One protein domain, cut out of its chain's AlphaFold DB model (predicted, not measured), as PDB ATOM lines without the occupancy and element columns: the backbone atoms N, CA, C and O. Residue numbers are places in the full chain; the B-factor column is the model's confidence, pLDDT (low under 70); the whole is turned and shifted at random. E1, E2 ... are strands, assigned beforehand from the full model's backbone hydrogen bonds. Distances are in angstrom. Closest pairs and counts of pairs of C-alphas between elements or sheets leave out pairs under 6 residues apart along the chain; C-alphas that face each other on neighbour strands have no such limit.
ATOM      1  N   SER A   2       9.783  53.974   9.674       78.62
ATOM      2  CA  SER A   2      10.438  54.666  10.791       78.62
ATOM      3  C   SER A   2      10.924  53.644  11.820       78.62
ATOM      4  O   SER A   2      10.172  52.744  12.193       78.62
ATOM      5  N   LYS A   3      12.177  53.763  12.275       85.50
ATOM      6  CA  LYS A   3      12.666  52.988  13.425       85.50
ATOM      7  C   LYS A   3      11.947  53.483  14.682       85.50
ATOM      8  O   LYS A   3      11.822  54.690  14.868       85.50
ATOM      9  N   VAL A   4      11.494  52.560  15.519       89.75
ATOM     10  CA  VAL A   4      10.792  52.840  16.779       89.75
ATOM     11  C   VAL A   4      11.554  52.214  17.940       89.75
ATOM     12  O   VAL A   4      12.260  51.220  17.764       89.75
ATOM     13  N   GLU A   5      11.436  52.798  19.127       93.50
ATOM     14  CA  GLU A   5      12.049  52.256  20.337       93.50
ATOM     15  C   GLU A   5      11.105  51.252  21.011       93.50
ATOM     16  O   GLU A   5       9.931  51.541  21.238       93.50
ATOM     17  N   CYS A   6      11.613  50.067  21.355       92.38
ATOM     18  CA  CYS A   6      10.857  49.102  22.149       92.38
ATOM     19  C   CYS A   6      10.771  49.544  23.618       92.38
ATOM     20  O   CYS A   6      11.794  49.679  24.286       92.38
ATOM     21  N   GLN A   7       9.565  49.649  24.173       92.00
ATOM     22  CA  GLN A   7       9.337  50.010  25.574       92.00
ATOM     23  C   GLN A   7       9.788  48.936  26.574       92.00
ATOM     24  O   GLN A   7      10.067  49.268  27.723       92.00
ATOM     25  N   CYS A   8       9.921  47.677  26.143       89.44
ATOM     26  CA  CYS A   8      10.372  46.574  26.996       89.44
ATOM     27  C   CYS A   8      11.904  46.502  27.109       89.44
ATOM     28  O   CYS A   8      12.429  46.377  28.207       89.44
ATOM     29  N   CYS A   9      12.627  46.552  25.980       92.94
ATOM     30  CA  CYS A   9      14.085  46.347  25.948       92.94
ATOM     31  C   CYS A   9      14.901  47.593  25.576       92.94
ATOM     32  O   CYS A   9      16.127  47.505  25.526       92.94
ATOM     33  N   LYS A  10      14.241  48.728  25.301       93.25
ATOM     34  CA  LYS A  10      14.848  50.041  25.001       93.25
ATOM     35  C   LYS A  10      15.799  50.045  23.801       93.25
ATOM     36  O   LYS A  10      16.708  50.859  23.694       93.25
ATOM     37  N   ARG A  11      15.598  49.109  22.867       92.62
ATOM     38  CA  ARG A  11      16.355  49.029  21.609       92.62
ATOM     39  C   ARG A  11      15.565  49.651  20.467       92.62
ATOM     40  O   ARG A  11      14.362  49.417  20.339       92.62
ATOM     41  N   MET A  12      16.274  50.374  19.603       93.94
ATOM     42  CA  MET A  12      15.740  50.861  18.332       93.94
ATOM     43  C   MET A  12      15.552  49.694  17.369       93.94
ATOM     44  O   MET A  12      16.484  48.931  17.110       93.94
ATOM     45  N   MET A  13      14.348  49.549  16.831       92.12
ATOM     46  CA  MET A  13      13.963  48.397  16.028       92.12
ATOM     47  C   MET A  13      12.942  48.759  14.946       92.12
ATOM     48  O   MET A  13      12.355  49.842  14.943       92.12
ATOM     49  N   VAL A  14      12.758  47.842  13.998       90.75
ATOM     50  CA  VAL A  14      11.613  47.835  13.084       90.75
ATOM     51  C   VAL A  14      10.746  46.646  13.510       90.75
ATOM     52  O   VAL A  14      11.273  45.530  13.527       90.75
ATOM     53  N   PRO A  15       9.475  46.853  13.902       86.12
ATOM     54  CA  PRO A  15       8.625  45.774  14.388       86.12
ATOM     55  C   PRO A  15       8.439  44.713  13.312       86.12
ATOM     56  O   PRO A  15       8.146  45.031  12.157       86.12
ATOM     57  N   SER A  16       8.601  43.449  13.693       87.38
ATOM     58  CA  SER A  16       8.318  42.331  12.798       87.38
ATOM     59  C   SER A  16       6.826  42.030  12.826       87.38
ATOM     60  O   SER A  16       6.226  41.999  13.900       87.38
ATOM     61  N   ILE A  17       6.213  41.822  11.663       85.56
ATOM     62  CA  ILE A  17       4.780  41.532  11.551       85.56
ATOM     63  C   ILE A  17       4.535  40.061  11.902       85.56
ATOM     64  O   ILE A  17       5.157  39.169  11.327       85.56
ATOM     65  N   ILE A  18       3.596  39.808  12.814       81.81
ATOM     66  CA  ILE A  18       3.102  38.464  13.121       81.81
ATOM     67  C   ILE A  18       1.837  38.215  12.306       81.81
ATOM     68  O   ILE A  18       0.867  38.974  12.378       81.81
ATOM     69  N   TYR A  19       1.820  37.102  11.578       80.19
ATOM     70  CA  TYR A  19       0.645  36.612  10.864       80.19
ATOM     71  C   TYR A  19      -0.084  35.555  11.696       80.19
ATOM     72  O   TYR A  19       0.537  34.761  12.408       80.19
ATOM     73  N   SER A  20      -1.414  35.515  11.608       73.69
ATOM     74  CA  SER A  20      -2.177  34.388  12.141       73.69
ATOM     75  C   SER A  20      -1.795  33.103  11.413       73.69
ATOM     76  O   SER A  20      -1.439  33.120  10.236       73.69
ATOM     77  N   ARG A  21      -1.944  31.957  12.083       68.12
ATOM     78  CA  ARG A  21      -1.915  30.671  11.378       68.12
ATOM     79  C   ARG A  21      -3.028  30.664  10.327       68.12
ATOM     80  O   ARG A  21      -4.171  30.983  10.658       68.12
ATOM     81  N   GLY A  22      -2.677  30.349   9.083       64.75
ATOM     82  CA  GLY A  22      -3.654  30.085   8.030       64.75
ATOM     83  C   GLY A  22      -4.405  28.790   8.325       64.75
ATOM     84  O   GLY A  22      -3.858  27.881   8.961       64.75
ATOM     85  N   LEU A  23      -5.663  28.715   7.897       61.81
ATOM     86  CA  LEU A  23      -6.448  27.490   8.008       61.81
ATOM     87  C   LEU A  23      -6.287  26.700   6.709       61.81
ATOM     88  O   LEU A  23      -6.592  27.210   5.632       61.81
ATOM     89  N   TRP A  24      -5.806  25.465   6.822       60.81
ATOM     90  CA  TRP A  24      -5.743  24.527   5.706       60.81
ATOM     91  C   TRP A  24      -7.028  23.701   5.697       60.81
ATOM     92  O   TRP A  24      -7.177  22.785   6.503       60.81
ATOM     93  N   ILE A  25      -7.970  24.034   4.811       61.56
ATOM     94  CA  ILE A  25      -9.168  23.214   4.579       61.56
ATOM     95  C   ILE A  25      -8.893  22.338   3.356       61.56
ATOM     96  O   ILE A  25      -9.296  22.675   2.244       61.56
ATOM     97  N   SER A  26      -8.170  21.233   3.568       63.75
ATOM     98  CA  SER A  26      -7.812  20.249   2.533       63.75
ATOM     99  C   SER A  26      -7.270  20.868   1.221       63.75
ATOM    100  O   SER A  26      -6.861  22.026   1.189       63.75
ATOM    101  N   TRP A  27      -7.205  20.094   0.137       56.41
ATOM    102  CA  TRP A  27      -6.529  20.378  -1.145       56.41
ATOM    103  C   TRP A  27      -6.958  21.639  -1.930       56.41
ATOM    104  O   TRP A  27      -6.544  21.778  -3.079       56.41
ATOM    105  N   MET A  28      -7.783  22.549  -1.394       57.41
ATOM    106  CA  MET A  28      -8.419  23.576  -2.233       57.41
ATOM    107  C   MET A  28      -8.504  24.998  -1.678       57.41
ATOM    108  O   MET A  28      -8.565  25.921  -2.486       57.41
ATOM    109  N   VAL A  29      -8.489  25.232  -0.360       54.25
ATOM    110  CA  VAL A  29      -8.695  26.601   0.156       54.25
ATOM    111  C   VAL A  29      -7.647  26.977   1.192       54.25
ATOM    112  O   VAL A  29      -7.647  26.490   2.324       54.25
ATOM    113  N   ARG A  30      -6.767  27.901   0.791       54.47
ATOM    114  CA  ARG A  30      -5.852  28.614   1.679       54.47
ATOM    115  C   ARG A  30      -6.550  29.884   2.156       54.47
ATOM    116  O   ARG A  30      -6.608  30.871   1.432       54.47
ATOM    117  N   LEU A  31      -7.073  29.865   3.379       61.06
ATOM    118  CA  LEU A  31      -7.371  31.113   4.078       61.06
ATOM    119  C   LEU A  31      -6.038  31.650   4.594       61.06
ATOM    120  O   LEU A  31      -5.514  31.159   5.599       61.06
ATOM    121  N   ASP A  32      -5.454  32.590   3.847       64.12
ATOM    122  CA  ASP A  32      -4.200  33.223   4.236       64.12
ATOM    123  C   ASP A  32      -4.326  33.871   5.618       64.12
ATOM    124  O   ASP A  32      -5.371  34.400   6.008       64.12
ATOM    125  N   GLY A  33      -3.245  33.773   6.392       62.34
ATOM    126  CA  GLY A  33      -3.194  34.359   7.721       62.34
ATOM    127  C   GLY A  33      -3.351  35.876   7.645       62.34
ATOM    128  O   GLY A  33      -2.653  36.533   6.877       62.34
ATOM    129  N   HIS A  34      -4.239  36.449   8.455       71.56
ATOM    130  CA  HIS A  34      -4.330  37.902   8.590       71.56
ATOM    131  C   HIS A  34      -3.216  38.408   9.507       71.56
ATOM    132  O   HIS A  34      -2.719  37.677  10.369       71.56
ATOM    133  N   ILE A  35      -2.839  39.677   9.350       76.81
ATOM    134  CA  ILE A  35      -1.908  40.333  10.269       76.81
ATOM    135  C   ILE A  35      -2.534  40.322  11.668       76.81
ATOM    136  O   ILE A  35      -3.606  40.883  11.889       76.81
ATOM    137  N   ARG A  36      -1.877  39.633  12.601       76.19
ATOM    138  CA  ARG A  36      -2.302  39.494  14.000       76.19
ATOM    139  C   ARG A  36      -1.759  40.607  14.879       76.19
ATOM    140  O   ARG A  36      -2.400  40.951  15.865       76.19
ATOM    141  N   GLY A  37      -0.592  41.137  14.531       81.56
ATOM    142  CA  GLY A  37       0.090  42.159  15.306       81.56
ATOM    143  C   GLY A  37       1.537  42.318  14.868       81.56
ATOM    144  O   GLY A  37       1.918  41.919  13.765       81.56
ATOM    145  N   SER A  38       2.348  42.899  15.743       87.50
ATOM    146  CA  SER A  38       3.785  43.044  15.529       87.50
ATOM    147  C   SER A  38       4.556  42.789  16.817       87.50
ATOM    148  O   SER A  38       4.003  42.896  17.907       87.50
ATOM    149  N   VAL A  39       5.832  42.447  16.687       88.44
ATOM    150  CA  VAL A  39       6.684  42.034  17.803       88.44
ATOM    151  C   VAL A  39       8.057  42.680  17.718       88.44
ATOM    152  O   VAL A  39       8.578  42.939  16.627       88.44
ATOM    153  N   CYS A  40       8.674  42.909  18.877       90.44
ATOM    154  CA  CYS A  40      10.077  43.293  18.938       90.44
ATOM    155  C   CYS A  40      10.983  42.119  18.521       90.44
ATOM    156  O   CYS A  40      10.938  41.073  19.166       90.44
ATOM    157  N   PRO A  41      11.874  42.271  17.523       91.56
ATOM    158  CA  PRO A  41      12.754  41.189  17.083       91.56
ATOM    159  C   PRO A  41      13.855  40.849  18.101       91.56
ATOM    160  O   PRO A  41      14.502  39.818  17.972       91.56
ATOM    161  N   PHE A  42      14.085  41.703  19.107       92.38
ATOM    162  CA  PHE A  42      15.137  41.498  20.106       92.38
ATOM    163  C   PHE A  42      14.648  40.791  21.369       92.38
ATOM    164  O   PHE A  42      15.311  39.882  21.851       92.38
ATOM    165  N   CYS A  43      13.517  41.228  21.932       90.19
ATOM    166  CA  CYS A  43      12.966  40.646  23.161       90.19
ATOM    167  C   CYS A  43      11.715  39.793  22.929       90.19
ATOM    168  O   CYS A  43      11.169  39.273  23.894       90.19
ATOM    169  N   LEU A  44      11.249  39.675  21.679       88.25
ATOM    170  CA  LEU A  44      10.063  38.905  21.288       88.25
ATOM    171  C   LEU A  44       8.768  39.324  22.008       88.25
ATOM    172  O   LEU A  44       7.799  38.572  22.035       88.25
ATOM    173  N   SER A  45       8.735  40.540  22.560       85.12
ATOM    174  CA  SER A  45       7.538  41.092  23.192       85.12
ATOM    175  C   SER A  45       6.558  41.629  22.146       85.12
ATOM    176  O   SER A  45       6.929  42.476  21.325       85.12
ATOM    177  N   GLU A  46       5.311  41.153  22.188       84.94
ATOM    178  CA  GLU A  46       4.190  41.693  21.402       84.94
ATOM    179  C   GLU A  46       3.726  43.059  21.935       84.94
ATOM    180  O   GLU A  46       3.231  43.880  21.173       84.94
ATOM    181  N   SER A  47       3.967  43.354  23.218       86.62
ATOM    182  CA  SER A  47       3.643  44.629  23.876       86.62
ATOM    183  C   SER A  47       4.782  45.648  23.827       86.62
ATOM    184  O   SER A  47       5.005  46.438  24.747       86.62
ATOM    185  N   TRP A  48       5.542  45.630  22.733       88.19
ATOM    186  CA  TRP A  48       6.733  46.457  22.564       88.19
ATOM    187  C   TRP A  48       6.445  47.962  22.510       88.19
ATOM    188  O   TRP A  48       7.356  48.745  22.765       88.19
ATOM    189  N   ASP A  49       5.224  48.368  22.176       86.81
ATOM    190  CA  ASP A  49       4.759  49.757  22.087       86.81
ATOM    191  C   ASP A  49       4.233  50.299  23.430       86.81
ATOM    192  O   ASP A  49       3.836  51.459  23.515       86.81
ATOM    193  N   GLY A  50       4.234  49.482  24.491       80.44
ATOM    194  CA  GLY A  50       3.620  49.831  25.777       80.44
ATOM    195  C   GLY A  50       2.087  49.817  25.745       80.44
ATOM    196  O   GLY A  50       1.448  50.203  26.725       80.44
ATOM    197  N   GLY A  51       1.487  49.368  24.640       76.94
ATOM    198  CA  GLY A  51       0.055  49.175  24.513       76.94
ATOM    199  C   GLY A  51      -0.428  47.984  25.339       76.94
ATOM    200  O   GLY A  51       0.265  46.977  25.505       76.94
ATOM    201  N   LYS A  52      -1.661  48.082  25.843       68.12
ATOM    202  CA  LYS A  52      -2.375  46.934  26.408       68.12
ATOM    203  C   LYS A  52      -2.853  46.036  25.270       68.12
ATOM    204  O   LYS A  52      -3.961  46.201  24.760       68.12
ATOM    205  N   HIS A  53      -2.011  45.095  24.867       70.00
ATOM    206  CA  HIS A  53      -2.407  44.056  23.920       70.00
ATOM    207  C   HIS A  53      -3.094  42.909  24.664       70.00
ATOM    208  O   HIS A  53      -2.667  42.553  25.763       70.00
ATOM    209  N   PRO A  54      -4.161  42.319  24.102       64.94
ATOM    210  CA  PRO A  54      -4.823  41.188  24.732       64.94
ATOM    211  C   PRO A  54      -3.863  39.998  24.801       64.94
ATOM    212  O   PRO A  54      -3.530  39.411  23.769       64.94
ATOM    213  N   GLU A  55      -3.465  39.619  26.017       67.12
ATOM    214  CA  GLU A  55      -2.549  38.500  26.241       67.12
ATOM    215  C   GLU A  55      -3.045  37.217  25.565       67.12
ATOM    216  O   GLU A  55      -4.228  36.840  25.615       67.12
TER     217      GLU A  55
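AT A GLANCE: This is residues 2 to 55 of the 117 residues of an uncharacterized protein of Pseudomonas putida (UniProt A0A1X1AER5). With little regular structure, this is a long, thin two-stranded arm, E1 beside E4 and then the hairpin E2 and E3 at its tip, on a base of loops, residues 2 to 15 and 40 to 55. The 54 printed residues include four named strands, E1 to E4 in chain order, in two antiparallel sheets, E1 - E4 and E2 - E3; the class is all strand, with only 15 residues in named elements. The whole is loose, with a radius of gyration of the C-alphas of 14.3 A and spans of 45 by 22 by 16 A.

HOW THE PARTS SIT: Residues 4 to 5 pair antiparallel with residues 12 to 13. E1, residues 16 to 19, is the antiparallel neighbour of E4, residues 35 to 39, at 148 degrees; N 18 and O 37 are 2.9 A apart, within hydrogen-bond range. E2, residues 23 to 25, and E3, residues 29 to 31, form an antiparallel hairpin at 166 degrees, with N 23 and O 31 at 3.4 A, within hydrogen-bond range. E1 and E3 are apart, as are E2 and E4.

IN THESE COORDINATES: E1 begins at C-alpha 16 (8.318, 42.331, 12.798) and measures 9.8 A; E2 and E3 measure 6.1 A each. E4, 11.6 A, ends at C-alpha 39 (6.684, 42.034, 17.803).

THE WHOLE: The C-alphas farthest apart, of Lys 10 and Trp 27, are 44.9 A apart. The printed part has no cut, and the three links between strands are tight. The pLDDT is under 70 at residues 21 to 33, 52 and 54 to 55.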